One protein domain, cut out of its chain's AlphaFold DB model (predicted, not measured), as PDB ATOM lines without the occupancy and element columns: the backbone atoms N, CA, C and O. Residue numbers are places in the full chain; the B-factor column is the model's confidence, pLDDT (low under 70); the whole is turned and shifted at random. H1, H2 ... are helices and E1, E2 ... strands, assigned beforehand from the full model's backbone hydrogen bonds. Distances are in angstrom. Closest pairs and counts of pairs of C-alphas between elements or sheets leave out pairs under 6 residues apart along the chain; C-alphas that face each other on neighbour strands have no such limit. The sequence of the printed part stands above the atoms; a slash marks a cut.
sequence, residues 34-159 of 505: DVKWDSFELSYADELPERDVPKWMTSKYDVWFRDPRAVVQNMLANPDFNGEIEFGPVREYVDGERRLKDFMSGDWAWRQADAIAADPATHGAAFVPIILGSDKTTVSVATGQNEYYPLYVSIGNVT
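Overview. This is residues 34 to 159 of the 505 residues of an uncharacterized protein of Grifola frondosa (UniProt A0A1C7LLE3). What shape do these atoms make? Two separate two-stranded ribbons, E1 with E2 and E5 and E6 with E7 and E8, run out like the prongs of an open fork; H2 lies beside E8 near the base, while H3 and the hairpin of E3 and E4, whose residues 93 to 98 stick out, lie toward the other end. It is loosely formed: the prongs are apart and no helix touches another. How is it made up? The printed part has 126 residues, under half of them in named elements, in the order E1, H1, E2, H2, E3, E4, H3, E5, E6, E7, E8; the class is mixed, and its four two-strand sheets are antiparallel. The whole is only just loose, close to extended, with a radius of gyration of the C-alphas of 20.4 A and spans of 58 by 36 by 34 A.

Along the chain. Where are the strands? E1 is residues 37 to 43, 20.0 A long from C-alpha 37 at (-35.976, 1.149, -42.953), and E2 is residues 60 to 66, 19.6 A. E3 is residues 92 to 94, E4 97 to 99, E5 130 to 134, E6 137 to 140 and E7 146 to 148. E8, residues 151 to 155, is 13.6 A long and ends at C-alpha 155 at (-34.707, -10.171, -27.111). Where are the helices? H1 is residues 55 to 58, H2 68 to 77, 14.1 A, and H3 107 to 117, 15.3 A.

Arrangement. How do the strands pair? E1 and E2 are antiparallel at 153 degrees, with N 38 and O 65 2.8 A apart, within hydrogen-bond range. E5 and E8 are antiparallel at 154 degrees, with N 131 and O 154 at 2.8 A. The hairpin E6 and E7 has N 137 and O 148 at 2.8 A, and the hairpin E3 and E4 has N 94 and O 97 at 2.9 A. How do the ribbons run? E5 runs on into E6 at 46 degrees, and E7 runs on into E8 at 11 degrees. Where is H2? The closest C-alphas of H2 and E8, Val 72 and Ile 155, are 6.9 A apart. What of the helix backbones? In H2 and H3 every O i to N i+4 pair is within hydrogen-bond range, and H1 is too short for such a pair.

Size, cuts and confidence. How large is it? The two C-alphas farthest apart, those of Glu 50 and Asp 95, are 62.3 A apart. Is it continuous? The printed part has no cut; the links E1 to H1, H2 to E3 and H3 to E5 are long. Where is confidence low? The model's pLDDT is under 70 at residues 34, 135 and 137 to 148; the mean of the printed part is 84.0.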
ATOM      1  N   ASP A  34     -43.301  -5.078 -40.669       61.84
ATOM      2  CA  ASP A  34     -44.068  -3.970 -40.082       61.84
ATOM      3  C   ASP A  34     -43.233  -2.720 -39.718       61.84
ATOM      4  O   ASP A  34     -43.797  -1.684 -39.368       61.84
ATOM      5  N   VAL A  35     -41.895  -2.783 -39.798       79.44
ATOM      6  CA  VAL A  35     -40.991  -1.666 -39.460       79.44
ATOM      7  C   VAL A  35     -40.203  -1.233 -40.692       79.44
ATOM      8  O   VAL A  35     -39.432  -2.014 -41.254       79.44
ATOM      9  N   LYS A  36     -40.378   0.030 -41.093       79.88
ATOM     10  CA  LYS A  36     -39.672   0.628 -42.233       79.88
ATOM     11  C   LYS A  36     -38.185   0.821 -41.941       79.88
ATOM     12  O   LYS A  36     -37.794   1.031 -40.793       79.88
ATOM     13  N   TRP A  37     -37.379   0.750 -42.997       81.06
ATOM     14  CA  TRP A  37     -35.976   1.149 -42.953       81.06
ATOM     15  C   TRP A  37     -35.859   2.674 -42.898       81.06
ATOM     16  O   TRP A  37     -36.633   3.387 -43.533       81.06
ATOM     17  N   ASP A  38     -34.880   3.142 -42.140       85.44
ATOM     18  CA  ASP A  38     -34.446   4.528 -42.031       85.44
ATOM     19  C   ASP A  38     -32.910   4.560 -42.113       85.44
ATOM     20  O   ASP A  38     -32.251   3.516 -42.030       85.44
ATOM     21  N   SER A  39     -32.324   5.736 -42.312       90.44
ATOM     22  CA  SER A  39     -30.874   5.876 -42.405       90.44
ATOM     23  C   SER A  39     -30.351   7.168 -41.795       90.44
ATOM     24  O   SER A  39     -31.021   8.198 -41.790       90.44
ATOM     25  N   PHE A  40     -29.122   7.113 -41.292       90.81
ATOM     26  CA  PHE A  40     -28.364   8.295 -40.902       90.81
ATOM     27  C   PHE A  40     -26.890   8.125 -41.263       90.81
ATOM     28  O   PHE A  40     -26.378   7.011 -41.352       90.81
ATOM     29  N   GLU A  41     -26.196   9.244 -41.442       92.31
ATOM     30  CA  GLU A  41     -24.762   9.258 -41.723       92.31
ATOM     31  C   GLU A  41     -23.974   9.370 -40.409       92.31
ATOM     32  O   GLU A  41     -24.265  10.217 -39.559       92.31
ATOM     33  N   LEU A  42     -22.961   8.524 -40.240       90.62
ATOM     34  CA  LEU A  42     -22.065   8.502 -39.091       90.62
ATOM     35  C   LEU A  42     -20.639   8.867 -39.517       90.62
ATOM     36  O   LEU A  42     -20.138   8.418 -40.546       90.62
ATOM     37  N   SER A  43     -19.966   9.676 -38.704       91.56
ATOM     38  CA  SER A  43     -18.545  10.002 -38.856       91.56
ATOM     39  C   SER A  43     -17.886  10.088 -37.483       91.56
ATOM     40  O   SER A  43     -18.561  10.296 -36.472       91.56
ATOM     41  N   TYR A  44     -16.574   9.874 -37.435       91.62
ATOM     42  CA  TYR A  44     -15.804  10.004 -36.202       91.62
ATOM     43  C   TYR A  44     -15.750  11.473 -35.763       91.62
ATOM     44  O   TYR A  44     -15.513  12.355 -36.586       91.62
ATOM     45  N   ALA A  45     -15.994  11.732 -34.477       89.19
ATOM     46  CA  ALA A  45     -16.184  13.086 -33.953       89.19
ATOM     47  C   ALA A  45     -15.090  13.549 -32.973       89.19
ATOM     48  O   ALA A  45     -15.098  14.715 -32.578       89.19
ATOM     49  N   ASP A  46     -14.171  12.664 -32.581       92.00
ATOM     50  CA  ASP A  46     -13.128  12.976 -31.601       92.00
ATOM     51  C   ASP A  46     -11.839  13.503 -32.264       92.00
ATOM     52  O   ASP A  46     -11.729  13.612 -33.489       92.00
ATOM     53  N   GLU A  47     -10.848  13.856 -31.437       90.06
ATOM     54  CA  GLU A  47      -9.563  14.392 -31.889       90.06
ATOM     55  C   GLU A  47      -8.817  13.417 -32.813       90.06
ATOM     56  O   GLU A  47      -8.607  12.243 -32.497       90.06
ATOM     57  N   LEU A  48      -8.376  13.931 -33.963       90.12
ATOM     58  CA  LEU A  48      -7.584  13.170 -34.922       90.12
ATOM     59  C   LEU A  48      -6.112  13.107 -34.479       90.12
ATOM     60  O   LEU A  48      -5.576  14.108 -33.999       90.12
ATOM     61  N   PRO A  49      -5.416  11.977 -34.699       88.88
ATOM     62  CA  PRO A  49      -3.974  11.884 -34.482       88.88
ATOM     63  C   PRO A  49      -3.193  12.954 -35.265       88.88
ATOM     64  O   PRO A  49      -3.502  13.238 -36.420       88.88
ATOM     65  N   GLU A  50      -2.121  13.502 -34.680       85.56
ATOM     66  CA  GLU A  50      -1.286  14.525 -35.343       85.56
ATOM     67  C   GLU A  50      -0.589  14.015 -36.620       85.56
ATOM     68  O   GLU A  50      -0.198  14.806 -37.483       85.56
ATOM     69  N   ARG A  51      -0.395  12.694 -36.738       84.88
ATOM     70  CA  ARG A  51       0.189  12.015 -37.903       84.88
ATOM     71  C   ARG A  51      -0.500  10.672 -38.125       84.88
ATOM     72  O   ARG A  51      -0.990  10.069 -37.177       84.88
ATOM     73  N   ASP A  52      -0.501  10.220 -39.378       83.62
ATOM     74  CA  ASP A  52      -1.041   8.923 -39.807       83.62
ATOM     75  C   ASP A  52      -2.520   8.700 -39.436       83.62
ATOM     76  O   ASP A  52      -2.897   7.636 -38.945       83.62
ATOM     77  N   VAL A  53      -3.371   9.705 -39.691       86.06
ATOM     78  CA  VAL A  53      -4.823   9.615 -39.465       86.06
ATOM     79  C   VAL A  53      -5.411   8.456 -40.281       86.06
ATOM     80  O   VAL A  53      -5.376   8.495 -41.517       86.06
ATOM     81  N   PRO A  54      -5.981   7.428 -39.630       88.31
ATOM     82  CA  PRO A  54      -6.626   6.333 -40.331       88.31
ATOM     83  C   PRO A  54      -7.803   6.830 -41.168       88.31
ATOM     84  O   PRO A  54      -8.628   7.609 -40.692       88.31
ATOM     85  N   LYS A  55      -7.940   6.314 -42.396       84.75
ATOM     86  CA  LYS A  55      -8.998   6.733 -43.332       84.75
ATOM     87  C   LYS A  55     -10.397   6.677 -42.706       84.75
ATOM     88  O   LYS A  55     -11.203   7.565 -42.958       84.75
ATOM     89  N   TRP A  56     -10.659   5.684 -41.852       85.12
ATOM     90  CA  TRP A  56     -11.955   5.512 -41.197       85.12
ATOM     91  C   TRP A  56     -12.356   6.679 -40.285       85.12
ATOM     92  O   TRP A  56     -13.541   6.970 -40.178       85.12
ATOM     93  N   MET A  57     -11.396   7.399 -39.692       89.62
ATOM     94  CA  MET A  57     -11.680   8.568 -38.847       89.62
ATOM     95  C   MET A  57     -12.104   9.800 -39.659       89.62
ATOM     96  O   MET A  57     -12.684  10.735 -39.127       89.62
ATOM     97  N   THR A  58     -11.811   9.816 -40.958       89.50
ATOM     98  CA  THR A  58     -12.194  10.909 -41.870       89.50
ATOM     99  C   THR A  58     -13.335  10.527 -42.812       89.50
ATOM    100  O   THR A  58     -13.810  11.361 -43.581       89.50
ATOM    101  N   SER A  59     -13.752   9.261 -42.783       88.75
ATOM    102  CA  SER A  59     -14.817   8.727 -43.623       88.75
ATOM    103  C   SER A  59     -16.197   9.003 -43.030       88.75
ATOM    104  O   SER A  59     -16.368   9.152 -41.819       88.75
ATOM    105  N   LYS A  60     -17.190   9.009 -43.918       89.88
ATOM    106  CA  LYS A  60     -18.615   8.998 -43.596       89.88
ATOM    107  C   LYS A  60     -19.183   7.619 -43.911       89.88
ATOM    108  O   LYS A  60     -18.764   7.001 -44.891       89.88
ATOM    109  N   TYR A  61     -20.100   7.158 -43.075       85.00
ATOM    110  CA  TYR A  61     -20.699   5.832 -43.148       85.00
ATOM    111  C   TYR A  61     -22.213   5.946 -43.077       85.00
ATOM    112  O   TYR A  61     -22.740   6.463 -42.095       85.00
ATOM    113  N   ASP A  62     -22.909   5.429 -44.083       86.50
ATOM    114  CA  ASP A  62     -24.362   5.326 -44.039       86.50
ATOM    115  C   ASP A  62     -24.768   4.145 -43.156       86.50
ATOM    116  O   ASP A  62     -24.385   2.997 -43.399       86.50
ATOM    117  N   VAL A  63     -25.556   4.426 -42.123       85.31
ATOM    118  CA  VAL A  63     -26.154   3.420 -41.250       85.31
ATOM    119  C   VAL A  63     -27.616   3.282 -41.628       85.31
ATOM    120  O   VAL A  63     -28.411   4.182 -41.376       85.31
ATOM    121  N   TRP A  64     -27.966   2.135 -42.204       85.31
ATOM    122  CA  TRP A  64     -29.344   1.753 -42.496       85.31
ATOM    123  C   TRP A  64     -29.881   0.892 -41.359       85.31
ATOM    124  O   TRP A  64     -29.254  -0.095 -40.972       85.31
ATOM    125  N   PHE A  65     -31.033   1.254 -40.804       86.69
ATOM    126  CA  PHE A  65     -31.591   0.575 -39.641       86.69
ATOM    127  C   PHE A  65     -33.120   0.544 -39.681       86.69
ATOM    128  O   PHE A  65     -33.766   1.365 -40.320       86.69
ATOM    129  N   ARG A  66     -33.714  -0.415 -38.974       86.69
ATOM    130  CA  ARG A  66     -35.126  -0.366 -38.572       86.69
ATOM    131  C   ARG A  66     -35.172   0.109 -37.131       86.69
ATOM    132  O   ARG A  66     -34.296  -0.298 -36.369       86.69
ATOM    133  N   ASP A  67     -36.166   0.917 -36.752       88.88
ATOM    134  CA  ASP A  67     -36.313   1.382 -35.364       88.88
ATOM    135  C   ASP A  67     -36.228   0.181 -34.399       88.88
ATOM    136  O   ASP A  67     -37.154  -0.641 -34.363       88.88
ATOM    137  N   PRO A  68     -35.141   0.056 -33.607       89.38
ATOM    138  CA  PRO A  68     -34.928  -1.114 -32.768       89.38
ATOM    139  C   PRO A  68     -36.029  -1.267 -31.722       89.38
ATOM    140  O   PRO A  68     -36.363  -2.386 -31.337       89.38
ATOM    141  N   ARG A  69     -36.637  -0.156 -31.282       90.88
ATOM    142  CA  ARG A  69     -37.755  -0.189 -30.340       90.88
ATOM    143  C   ARG A  69     -38.984  -0.817 -30.984       90.88
ATOM    144  O   ARG A  69     -39.582  -1.695 -30.370       90.88
ATOM    145  N   ALA A  70     -39.340  -0.395 -32.194       89.31
ATOM    146  CA  ALA A  70     -40.475  -0.955 -32.924       89.31
ATOM    147  C   ALA A  70     -40.256  -2.443 -33.240       89.31
ATOM    148  O   ALA A  70     -41.157  -3.255 -33.054       89.31
ATOM    149  N   VAL A  71     -39.033  -2.830 -33.624       87.69
ATOM    150  CA  VAL A  71     -38.673  -4.239 -33.859       87.69
ATOM    151  C   VAL A  71     -38.862  -5.079 -32.590       87.69
ATOM    152  O   VAL A  71     -39.497  -6.131 -32.638       87.69
ATOM    153  N   VAL A  72     -38.371  -4.603 -31.442       90.56
ATOM    154  CA  VAL A  72     -38.542  -5.284 -30.146       90.56
ATOM    155  C   VAL A  72     -40.015  -5.357 -29.737       90.56
ATOM    156  O   VAL A  72     -40.467  -6.399 -29.265       90.56
ATOM    157  N   GLN A  73     -40.784  -4.286 -29.939       89.88
ATOM    158  CA  GLN A  73     -42.227  -4.282 -29.677       89.88
ATOM    159  C   GLN A  73     -42.959  -5.317 -30.532       89.88
ATOM    160  O   GLN A  73     -43.796  -6.040 -30.001       89.88
ATOM    161  N   ASN A  74     -42.599  -5.448 -31.809       86.25
ATOM    162  CA  ASN A  74     -43.178  -6.459 -32.690       86.25
ATOM    163  C   ASN A  74     -42.830  -7.881 -32.244       86.25
ATOM    164  O   ASN A  74     -43.703  -8.741 -32.259       86.25
ATOM    165  N   MET A  75     -41.595  -8.131 -31.789       86.00
ATOM    166  CA  MET A  75     -41.219  -9.434 -31.219       86.00
ATOM    167  C   MET A  75     -42.051  -9.769 -29.977       86.00
ATOM    168  O   MET A  75     -42.542 -10.883 -29.851       86.00
ATOM    169  N   LEU A  76     -42.241  -8.805 -29.072       88.12
ATOM    170  CA  LEU A  76     -43.039  -8.996 -27.856       88.12
ATOM    171  C   LEU A  76     -44.540  -9.142 -28.140       88.12
ATOM    172  O   LEU A  76     -45.238  -9.825 -27.396       88.12
ATOM    173  N   ALA A  77     -45.040  -8.487 -29.189       86.19
ATOM    174  CA  ALA A  77     -46.436  -8.553 -29.611       86.19
ATOM    175  C   ALA A  77     -46.746  -9.782 -30.477       86.19
ATOM    176  O   ALA A  77     -47.919 -10.027 -30.763       86.19
ATOM    177  N   ASN A  78     -45.728 -10.537 -30.906       81.75
ATOM    178  CA  ASN A  78     -45.918 -11.676 -31.788       81.75
ATOM    179  C   ASN A  78     -46.671 -12.802 -31.049       81.75
ATOM    180  O   ASN A  78     -46.120 -13.382 -30.107       81.75
ATOM    181  N   PRO A  79     -47.908 -13.148 -31.460       80.19
ATOM    182  CA  PRO A  79     -48.680 -14.202 -30.807       80.19
ATOM    183  C   PRO A  79     -48.008 -15.578 -30.893       80.19
ATOM    184  O   PRO A  79     -48.224 -16.396 -30.001       80.19
ATOM    185  N   ASP A  80     -47.153 -15.810 -31.892       72.75
ATOM    186  CA  ASP A  80     -46.390 -17.054 -32.042       72.75
ATOM    187  C   ASP A  80     -45.404 -17.278 -30.887       72.75
ATOM    188  O   ASP A  80     -44.956 -18.397 -30.656       72.75
ATOM    189  N   PHE A  81     -45.047 -16.220 -30.150       81.19
ATOM    190  CA  PHE A  81     -44.095 -16.291 -29.040       81.19
ATOM    191  C   PHE A  81     -44.805 -16.530 -27.696       81.19
ATOM    192  O   PHE A  81     -44.165 -16.605 -26.643       81.19
ATOM    193  N   ASN A  82     -46.138 -16.638 -27.695       82.25
ATOM    194  CA  ASN A  82     -46.918 -16.856 -26.485       82.25
ATOM    195  C   ASN A  82     -46.554 -18.193 -25.819       82.25
ATOM    196  O   ASN A  82     -46.619 -19.250 -26.438       82.25
ATOM    197  N   GLY A  83     -46.201 -18.149 -24.534       84.44
ATOM    198  CA  GLY A  83     -45.703 -19.314 -23.792       84.44
ATOM    199  C   GLY A  83     -44.206 -19.593 -23.977       84.44
ATOM    200  O   GLY A  83     -43.666 -20.418 -23.249       84.44
ATOM    201  N   GLU A  84     -43.530 -18.862 -24.866       86.38
ATOM    202  CA  GLU A  84     -42.098 -18.996 -25.167       86.38
ATOM    203  C   GLU A  84     -41.292 -17.724 -24.819       86.38
ATOM    204  O   GLU A  84     -40.151 -17.551 -25.256       86.38
ATOM    205  N   ILE A  85     -41.875 -16.830 -24.011       89.81
ATOM    206  CA  ILE A  85     -41.233 -15.624 -23.468       89.81
ATOM    207  C   ILE A  85     -41.158 -15.721 -21.940       89.81
ATOM    208  O   ILE A  85     -42.175 -15.799 -21.249       89.81
ATOM    209  N   GLU A  86     -39.943 -15.639 -21.399       90.31
ATOM    210  CA  GLU A  86     -39.683 -15.517 -19.964       90.31
ATOM    211  C   GLU A  86     -39.666 -14.038 -19.547       90.31
ATOM    212  O   GLU A  86     -38.696 -13.309 -19.769       90.31
ATOM    213  N   PHE A  87     -40.748 -13.573 -18.917       91.12
ATOM    214  CA  PHE A  87     -40.881 -12.177 -18.463       91.12
ATOM    215  C   PHE A  87     -40.080 -11.843 -17.194       91.12
ATOM    216  O   PHE A  87     -39.961 -10.674 -16.827       91.12
ATOM    217  N   GLY A  88     -39.526 -12.852 -16.521       90.94
ATOM    218  CA  GLY A  88     -38.704 -12.687 -15.329       90.94
ATOM    219  C   GLY A  88     -37.524 -13.656 -15.333       90.94
ATOM    220  O   GLY A  88     -37.603 -14.693 -15.989       90.94
ATOM    221  N   PRO A  89     -36.427 -13.344 -14.622       92.06
ATOM    222  CA  PRO A  89     -35.311 -14.268 -14.475       92.06
ATOM    223  C   PRO A  89     -35.757 -15.581 -13.837       92.06
ATOM    224  O   PRO A  89     -36.541 -15.584 -12.884       92.06
ATOM    225  N   VAL A  90     -35.227 -16.699 -14.330       89.44
ATOM    226  CA  VAL A  90     -35.626 -18.035 -13.876       89.44
ATOM    227  C   VAL A  90     -34.448 -18.771 -13.262       89.44
ATOM    228  O   VAL A  90     -33.280 -18.635 -13.636       89.44
ATOM    229  N   ARG A  91     -34.755 -19.588 -12.257       89.19
ATOM    230  CA  ARG A  91     -33.792 -20.485 -11.642       89.19
ATOM    231  C   ARG A  91     -34.228 -21.949 -11.764       89.19
ATOM    232  O   ARG A  91     -34.930 -22.439 -10.893       89.19
ATOM    233  N   GLU A  92     -33.756 -22.642 -12.804       84.88
ATOM    234  CA  GLU A  92     -34.032 -24.072 -13.030       84.88
ATOM    235  C   GLU A  92     -33.001 -24.977 -12.327       84.88
ATOM    236  O   GLU A  92     -31.794 -24.696 -12.322       84.88
ATOM    237  N   TYR A  93     -33.491 -26.071 -11.739       87.94
ATOM    238  CA  TYR A  93     -32.684 -27.127 -11.131       87.94
ATOM    239  C   TYR A  93     -33.174 -28.495 -11.609       87.94
ATOM    240  O   TYR A  93     -34.379 -28.748 -11.613       87.94
ATOM    241  N   VAL A  94     -32.246 -29.375 -11.976       84.38
ATOM    242  CA  VAL A  94     -32.517 -30.768 -12.359       84.38
ATOM    243  C   VAL A  94     -31.647 -31.655 -11.483       84.38
ATOM    244  O   VAL A  94     -30.451 -31.417 -11.377       84.38
ATOM    245  N   ASP A  95     -32.258 -32.620 -10.795       90.31
ATOM    246  CA  ASP A  95     -31.574 -33.518  -9.850       90.31
ATOM    247  C   ASP A  95     -30.752 -32.788  -8.767       90.31
ATOM    248  O   ASP A  95     -29.733 -33.269  -8.282       90.31
ATOM    249  N   GLY A  96     -31.216 -31.599  -8.368       88.31
ATOM    250  CA  GLY A  96     -30.544 -30.742  -7.387       88.31
ATOM    251  C   GLY A  96     -29.396 -29.903  -7.957       88.31
ATOM    252  O   GLY A  96     -28.882 -29.034  -7.254       88.31
ATOM    253  N   GLU A  97     -29.030 -30.092  -9.225       85.44
ATOM    254  CA  GLU A  97     -27.996 -29.312  -9.895       85.44
ATOM    255  C   GLU A  97     -28.577 -28.139 -10.684       85.44
ATOM    256  O   GLU A  97     -29.663 -28.199 -11.265       85.44
ATOM    257  N   ARG A  98     -27.827 -27.034 -10.700       88.06
ATOM    258  CA  ARG A  98     -28.187 -25.813 -11.417       88.06
ATOM    259  C   ARG A  98     -28.121 -26.046 -12.926       88.06
ATOM    260  O   ARG A  98     -27.060 -26.384 -13.442       88.06
ATOM    261  N   ARG A  99     -29.206 -25.749 -13.648       82.38
ATOM    262  CA  ARG A  99     -29.229 -25.788 -15.117       82.38
ATOM    263  C   ARG A  99     -29.255 -24.378 -15.700       82.38
ATOM    264  O   ARG A  99     -30.091 -23.560 -15.325       82.38
ATOM    265  N   LEU A 100     -28.339 -24.109 -16.629       83.62
ATOM    266  CA  LEU A 100     -28.319 -22.895 -17.445       83.62
ATOM    267  C   LEU A 100     -28.670 -23.287 -18.876       83.62
ATOM    268  O   LEU A 100     -27.933 -24.036 -19.518       83.62
ATOM    269  N   LYS A 101     -29.828 -22.834 -19.343       78.69
ATOM    270  CA  LYS A 101     -30.362 -23.184 -20.661       78.69
ATOM    271  C   LYS A 101     -30.630 -21.914 -21.450       78.69
ATOM    272  O   LYS A 101     -29.974 -21.686 -22.458       78.69
ATOM    273  N   ASP A 102     -31.555 -21.093 -20.969       85.25
ATOM    274  CA  ASP A 102     -32.038 -19.883 -21.635       85.25
ATOM    275  C   ASP A 102     -31.349 -18.626 -21.072       85.25
ATOM    276  O   ASP A 102     -30.774 -18.667 -19.981       85.25
ATOM    277  N   PHE A 103     -31.350 -17.504 -21.797       88.50
ATOM    278  CA  PHE A 103     -30.604 -16.304 -21.380       88.50
ATOM    279  C   PHE A 103     -31.078 -15.782 -20.009       88.50
ATOM    280  O   PHE A 103     -30.264 -15.453 -19.142       88.50
ATOM    281  N   MET A 104     -32.392 -15.817 -19.770       92.75
ATOM    282  CA  MET A 104     -33.021 -15.443 -18.498       92.75
ATOM    283  C   MET A 104     -32.729 -16.419 -17.342       92.75
ATOM    284  O   MET A 104     -32.964 -16.074 -16.182       92.75
ATOM    285  N   SER A 105     -32.130 -17.590 -17.613       90.44
ATOM    286  CA  SER A 105     -31.639 -18.513 -16.576       90.44
ATOM    287  C   SER A 105     -30.283 -18.109 -15.974       90.44
ATOM    288  O   SER A 105     -29.857 -18.653 -14.949       90.44
ATOM    289  N   GLY A 106     -29.587 -17.154 -16.600       89.31
ATOM    290  CA  GLY A 106     -28.279 -16.676 -16.168       89.31
ATOM    291  C   GLY A 106     -28.334 -15.729 -14.966       89.31
ATOM    292  O   GLY A 106     -29.220 -14.884 -14.845       89.31
ATOM    293  N   ASP A 107     -27.308 -15.781 -14.111       89.75
ATOM    294  CA  ASP A 107     -27.197 -14.887 -12.944       89.75
ATOM    295  C   ASP A 107     -27.068 -13.403 -13.317       89.75
ATOM    296  O   ASP A 107     -27.294 -12.521 -12.489       89.75
ATOM    297  N   TRP A 108     -26.678 -13.091 -14.556       91.69
ATOM    298  CA  TRP A 108     -26.677 -11.711 -15.038       91.69
ATOM    299  C   TRP A 108     -28.094 -11.137 -15.111       91.69
ATOM    300  O   TRP A 108     -28.317 -10.061 -14.560       91.69
ATOM    301  N   ALA A 109     -29.050 -11.865 -15.697       92.25
ATOM    302  CA  ALA A 109     -30.440 -11.418 -15.795       92.25
ATOM    303  C   ALA A 109     -31.052 -11.198 -14.404       92.25
ATOM    304  O   ALA A 109     -31.738 -10.204 -14.179       92.25
ATOM    305  N   TRP A 110     -30.718 -12.073 -13.449       91.38
ATOM    306  CA  TRP A 110     -31.137 -11.937 -12.053       91.38
ATOM    307  C   TRP A 110     -30.630 -10.638 -11.417       91.38
ATOM    308  O   TRP A 110     -31.409  -9.859 -10.878       91.38
ATOM    309  N   ARG A 111     -29.328 -10.356 -11.547       94.00
ATOM    310  CA  ARG A 111     -28.724  -9.121 -11.018       94.00
ATOM    311  C   ARG A 111     -29.306  -7.860 -11.655       94.00
ATOM    312  O   ARG A 111     -29.448  -6.858 -10.962       94.00
ATOM    313  N   GLN A 112     -29.621  -7.894 -12.952       94.50
ATOM    314  CA  GLN A 112     -30.268  -6.763 -13.622       94.50
ATOM    315  C   GLN A 112     -31.682  -6.536 -13.083       94.50
ATOM    316  O   GLN A 112     -32.025  -5.405 -12.757       94.50
ATOM    317  N   ALA A 113     -32.478  -7.598 -12.929       92.44
ATOM    318  CA  ALA A 113     -33.819  -7.482 -12.367       92.44
ATOM    319  C   ALA A 113     -33.801  -6.954 -10.923       92.44
ATOM    320  O   ALA A 113     -34.582  -6.059 -10.613       92.44
ATOM    321  N   ASP A 114     -32.879  -7.429 -10.075       93.12
ATOM    322  CA  ASP A 114     -32.711  -6.927  -8.702       93.12
ATOM    323  C   ASP A 114     -32.351  -5.431  -8.684       93.12
ATOM    324  O   ASP A 114     -32.897  -4.663  -7.891       93.12
ATOM    325  N   ALA A 115     -31.451  -5.000  -9.575       94.88
ATOM    326  CA  ALA A 115     -31.051  -3.599  -9.682       94.88
ATOM    327  C   ALA A 115     -32.202  -2.701 -10.162       94.88
ATOM    328  O   ALA A 115     -32.380  -1.609  -9.629       94.88
ATOM    329  N   ILE A 116     -32.991  -3.165 -11.135       93.44
ATOM    330  CA  ILE A 116     -34.165  -2.443 -11.643       93.44
ATOM    331  C   ILE A 116     -35.235  -2.351 -10.549       93.44
ATOM    332  O   ILE A 116     -35.737  -1.270 -10.277       93.44
ATOM    333  N   ALA A 117     -35.529  -3.453  -9.854       93.69
ATOM    334  CA  ALA A 117     -36.551  -3.506  -8.807       93.69
ATOM    335  C   ALA A 117     -36.253  -2.623  -7.578       93.69
ATOM    336  O   ALA A 117     -37.149  -2.396  -6.760       93.69
ATOM    337  N   ALA A 118     -35.024  -2.115  -7.438       96.19
ATOM    338  CA  ALA A 118     -34.687  -1.118  -6.426       96.19
ATOM    339  C   ALA A 118     -35.442   0.211  -6.626       96.19
ATOM    340  O   ALA A 118     -35.633   0.939  -5.652       96.19
ATOM    341  N   ASP A 119     -35.891   0.514  -7.851       96.19
ATOM    342  CA  ASP A 119     -36.775   1.641  -8.150       96.19
ATOM    343  C   ASP A 119     -38.257   1.222  -8.021       96.19
ATOM    344  O   ASP A 119     -38.746   0.401  -8.804       96.19
ATOM    345  N   PRO A 120     -39.025   1.786  -7.068       95.75
ATOM    346  CA  PRO A 120     -40.454   1.510  -6.948       95.75
ATOM    347  C   PRO A 120     -41.270   1.840  -8.206       95.75
ATOM    348  O   PRO A 120     -42.326   1.245  -8.416       95.75
ATOM    349  N   ALA A 121     -40.810   2.769  -9.053       96.31
ATOM    350  CA  ALA A 121     -41.517   3.150 -10.276       96.31
ATOM    351  C   ALA A 121     -41.516   2.046 -11.346       96.31
ATOM    352  O   ALA A 121     -42.359   2.059 -12.242       96.31
ATOM    353  N   THR A 122     -40.602   1.077 -11.252       93.88
ATOM    354  CA  THR A 122     -40.493  -0.035 -12.205       93.88
ATOM    355  C   THR A 122     -41.157  -1.314 -11.698       93.88
ATOM    356  O   THR A 122     -41.046  -2.364 -12.330       93.88
ATOM    357  N   HIS A 123     -41.837  -1.275 -10.547       92.94
ATOM    358  CA  HIS A 123     -42.520  -2.447 -10.000       92.94
ATOM    359  C   HIS A 123     -43.649  -2.899 -10.932       92.94
ATOM    360  O   HIS A 123     -44.511  -2.116 -11.319       92.94
ATOM    361  N   GLY A 124     -43.631  -4.183 -11.299       88.56
ATOM    362  CA  GLY A 124     -44.550  -4.762 -12.285       88.56
ATOM    363  C   GLY A 124     -44.074  -4.666 -13.740       88.56
ATOM    364  O   GLY A 124     -44.726  -5.233 -14.615       88.56
ATOM    365  N   ALA A 125     -42.942  -4.010 -14.014       91.38
ATOM    366  CA  ALA A 125     -42.319  -4.037 -15.334       91.38
ATOM    367  C   ALA A 125     -41.548  -5.350 -15.564       91.38
ATOM    368  O   ALA A 125     -40.938  -5.898 -14.644       91.38
ATOM    369  N   ALA A 126     -41.541  -5.827 -16.810       91.00
ATOM    370  CA  ALA A 126     -40.701  -6.942 -17.240       91.00
ATOM    371  C   ALA A 126     -39.358  -6.424 -17.770       91.00
ATOM    372  O   ALA A 126     -39.312  -5.472 -18.554       91.00
ATOM    373  N   PHE A 127     -38.261  -7.066 -17.369       92.62
ATOM    374  CA  PHE A 127     -36.941  -6.776 -17.921       92.62
ATOM    375  C   PHE A 127     -36.785  -7.458 -19.285       92.62
ATOM    376  O   PHE A 127     -36.879  -8.682 -19.379       92.62
ATOM    377  N   VAL A 128     -36.528  -6.666 -20.330       94.06
ATOM    378  CA  VAL A 128     -36.333  -7.146 -21.706       94.06
ATOM    379  C   VAL A 128     -34.874  -6.936 -22.123       94.06
ATOM    380  O   VAL A 128     -34.525  -5.844 -22.577       94.06
ATOM    381  N   PRO A 129     -33.981  -7.925 -21.932       93.50
ATOM    382  CA  PRO A 129     -32.606  -7.823 -22.402       93.50
ATOM    383  C   PRO A 129     -32.535  -7.784 -23.930       93.50
ATOM    384  O   PRO A 129     -33.188  -8.574 -24.607       93.50
ATOM    385  N   ILE A 130     -31.682  -6.909 -24.460       93.12
ATOM    386  CA  ILE A 130     -31.390  -6.815 -25.893       93.12
ATOM    387  C   ILE A 130     -30.096  -7.570 -26.195       93.12
ATOM    388  O   ILE A 130     -29.064  -7.321 -25.573       93.12
ATOM    389  N   ILE A 131     -30.160  -8.483 -27.160       88.31
ATOM    390  CA  ILE A 131     -29.018  -9.223 -27.689       88.31
ATOM    391  C   ILE A 131     -28.702  -8.657 -29.069       88.31
ATOM    392  O   ILE A 131     -29.576  -8.600 -29.932       88.31
ATOM    393  N   LEU A 132     -27.449  -8.252 -29.264       88.62
ATOM    394  CA  LEU A 132     -26.931  -7.792 -30.546       88.62
ATOM    395  C   LEU A 132     -25.908  -8.799 -31.071       88.62
ATOM    396  O   LEU A 132     -25.027  -9.232 -30.328       88.62
ATOM    397  N   GLY A 133     -26.026  -9.158 -32.343       81.56
ATOM    398  CA  GLY A 133     -25.047  -9.969 -33.059       81.56
ATOM    399  C   GLY A 133     -24.604  -9.238 -34.314       81.56
ATOM    400  O   GLY A 133     -25.428  -8.615 -34.972       81.56
ATOM    401  N   SER A 134     -23.322  -9.300 -34.649       81.62
ATOM    402  CA  SER A 134     -22.822  -8.796 -35.924       81.62
ATOM    403  C   SER A 134     -21.966  -9.864 -36.574       81.62
ATOM    404  O   SER A 134     -21.097 -10.441 -35.917       81.62
ATOM    405  N   ASP A 135     -22.234 -10.129 -37.845       69.31
ATOM    406  CA  ASP A 135     -21.331 -10.848 -38.726       69.31
ATOM    407  C   ASP A 135     -20.898  -9.923 -39.861       69.31
ATOM    408  O   ASP A 135     -21.554  -8.935 -40.182       69.31
ATOM    409  N   LYS A 136     -19.708 -10.177 -40.402       71.06
ATOM    410  CA  LYS A 136     -19.202  -9.445 -41.557       71.06
ATOM    411  C   LYS A 136     -19.668 -10.188 -42.802       71.06
ATOM    412  O   LYS A 136     -19.298 -11.345 -42.979       71.06
ATOM    413  N   THR A 137     -20.399  -9.504 -43.672       57.97
ATOM    414  CA  THR A 137     -20.992 -10.102 -44.870       57.97
ATOM    415  C   THR A 137     -20.475  -9.388 -46.111       57.97
ATOM    416  O   THR A 137     -20.724  -8.199 -46.320       57.97
ATOM    417  N   THR A 138     -19.741 -10.107 -46.955       53.66
ATOM    418  CA  THR A 138     -19.272  -9.600 -48.250       53.66
ATOM    419  C   THR A 138     -20.406  -9.739 -49.265       53.66
ATOM    420  O   THR A 138     -20.818 -10.853 -49.562       53.66
ATOM    421  N   VAL A 139     -20.949  -8.624 -49.772       47.34
ATOM    422  CA  VAL A 139     -22.184  -8.636 -50.596       47.34
ATOM    423  C   VAL A 139     -21.910  -8.399 -52.085       47.34
ATOM    424  O   VAL A 139     -22.755  -8.695 -52.923       47.34
ATOM    425  N   SER A 140     -20.718  -7.926 -52.462       46.34
ATOM    426  CA  SER A 140     -20.311  -7.869 -53.870       46.34
ATOM    427  C   SER A 140     -18.849  -8.250 -54.053       46.34
ATOM    428  O   SER A 140     -17.951  -7.521 -53.634       46.34
ATOM    429  N   VAL A 141     -18.614  -9.361 -54.749       45.56
ATOM    430  CA  VAL A 141     -17.269  -9.755 -55.195       45.56
ATOM    431  C   VAL A 141     -16.946  -9.137 -56.570       45.56
ATOM    432  O   VAL A 141     -15.800  -8.804 -56.853       45.56
ATOM    433  N   ALA A 142     -17.962  -8.847 -57.396       40.53
ATOM    434  CA  ALA A 142     -17.775  -8.472 -58.802       40.53
ATOM    435  C   ALA A 142     -17.621  -6.961 -59.115       40.53
ATOM    436  O   ALA A 142     -17.152  -6.626 -60.201       40.53
ATOM    437  N   THR A 143     -17.999  -6.028 -58.230       39.47
ATOM    438  CA  THR A 143     -18.056  -4.578 -58.574       39.47
ATOM    439  C   THR A 143     -17.349  -3.633 -57.601       39.47
ATOM    440  O   THR A 143     -17.431  -2.414 -57.745       39.47
ATOM    441  N   GLY A 144     -16.580  -4.173 -56.659       40.50
ATOM    442  CA  GLY A 144     -15.862  -3.400 -55.649       40.50
ATOM    443  C   GLY A 144     -16.124  -3.988 -54.274       40.50
ATOM    444  O   GLY A 144     -17.250  -4.355 -53.968       40.50
ATOM    445  N   GLN A 145     -15.064  -4.121 -53.482       46.19
ATOM    446  CA  GLN A 145     -15.024  -4.742 -52.156       46.19
ATOM    447  C   GLN A 145     -15.940  -4.023 -51.143       46.19
ATOM    448  O   GLN A 145     -15.459  -3.308 -50.266       46.19
ATOM    449  N   ASN A 146     -17.257  -4.177 -51.271       50.25
ATOM    450  CA  ASN A 146     -18.230  -3.652 -50.324       50.25
ATOM    451  C   ASN A 146     -18.577  -4.748 -49.317       50.25
ATOM    452  O   ASN A 146     -19.220  -5.755 -49.629       50.25
ATOM    453  N   GLU A 147     -18.111  -4.529 -48.095       59.12
ATOM    454  CA  GLU A 147     -18.374  -5.369 -46.937       59.12
ATOM    455  C   GLU A 147     -19.461  -4.686 -46.111       59.12
ATOM    456  O   GLU A 147     -19.316  -3.527 -45.716       59.12
ATOM    457  N   TYR A 148     -20.555  -5.395 -45.861       66.31
ATOM    458  CA  TYR A 148     -21.575  -4.953 -44.925       66.31
ATOM    459  C   TYR A 148     -21.283  -5.561 -43.560       66.31
ATOM    460  O   TYR A 148     -20.820  -6.697 -43.442       66.31
ATOM    461  N   TYR A 149     -21.582  -4.794 -42.522       71.88
ATOM    462  CA  TYR A 149     -21.536  -5.242 -41.137       71.88
ATOM    463  C   TYR A 149     -22.964  -5.218 -40.594       71.88
ATOM    464  O   TYR A 149     -23.326  -4.278 -39.881       71.88
ATOM    465  N   PRO A 150     -23.826  -6.173 -40.991       78.38
ATOM    466  CA  PRO A 150     -25.151  -6.282 -40.405       78.38
ATOM    467  C   PRO A 150     -25.055  -6.398 -38.880       78.38
ATOM    468  O   PRO A 150     -24.166  -7.045 -38.317       78.38
ATOM    469  N   LEU A 151     -25.998  -5.738 -38.217       81.88
ATOM    470  CA  LEU A 151     -26.216  -5.830 -36.784       81.88
ATOM    471  C   LEU A 151     -27.629  -6.372 -36.572       81.88
ATOM    472  O   LEU A 151     -28.619  -5.683 -36.821       81.88
ATOM    473  N   TYR A 152     -27.726  -7.618 -36.130       83.69
ATOM    474  CA  TYR A 152     -28.985  -8.265 -35.790       83.69
ATOM    475  C   TYR A 152     -29.354  -7.953 -34.346       83.69
ATOM    476  O   TYR A 152     -28.491  -7.939 -33.466       83.69
ATOM    477  N   VAL A 153     -30.647  -7.754 -34.099       86.50
ATOM    478  CA  VAL A 153     -31.204  -7.547 -32.761       86.50
ATOM    479  C   VAL A 153     -32.175  -8.673 -32.424       86.50
ATOM    480  O   VAL A 153     -32.936  -9.115 -33.280       86.50
ATOM    481  N   SER A 154     -32.153  -9.132 -31.179       87.81
ATOM    482  CA  SER A 154     -33.142 -10.049 -30.609       87.81
ATOM    483  C   SER A 154     -33.372  -9.720 -29.134       87.81
ATOM    484  O   SER A 154     -32.577  -9.005 -28.517       87.81
ATOM    485  N   ILE A 155     -34.449 -10.245 -28.551       92.12
ATOM    486  CA  ILE A 155     -34.707 -10.171 -27.111       92.12
ATOM    487  C   ILE A 155     -34.219 -11.447 -26.419       92.12
ATOM    488  O   ILE A 155     -34.441 -12.559 -26.894       92.12
ATOM    489  N   GLY A 156     -33.582 -11.309 -25.259       90.44
ATOM    490  CA  GLY A 156     -33.115 -12.456 -24.472       90.44
ATOM    491  C   GLY A 156     -34.225 -13.180 -23.703       90.44
ATOM    492  O   GLY A 156     -33.955 -14.192 -23.067       90.44
ATOM    493  N   ASN A 157     -35.464 -12.685 -23.739       92.31
ATOM    494  CA  ASN A 157     -36.604 -13.335 -23.085       92.31
ATOM    495  C   ASN A 157     -37.095 -14.582 -23.825       92.31
ATOM    496  O   ASN A 157     -37.820 -15.378 -23.241       92.31
ATOM    497  N   VAL A 158     -36.743 -14.733 -25.102       88.56
ATOM    498  CA  VAL A 158     -37.178 -15.864 -25.921       88.56
ATOM    499  C   VAL A 158     -36.480 -17.145 -25.463       88.56
ATOM    500  O   VAL A 158     -35.257 -17.176 -25.299       88.56
ATOM    501  N   THR A 159     -37.246 -18.221 -25.287       84.56
ATOM    502  CA  THR A 159     -36.672 -19.530 -24.961       84.56
ATOM    503  C   THR A 159     -35.873 -20.087 -26.146       84.56
ATOM    504  O   THR A 159     -36.185 -19.887 -27.324       84.56
TER     505      THR A 159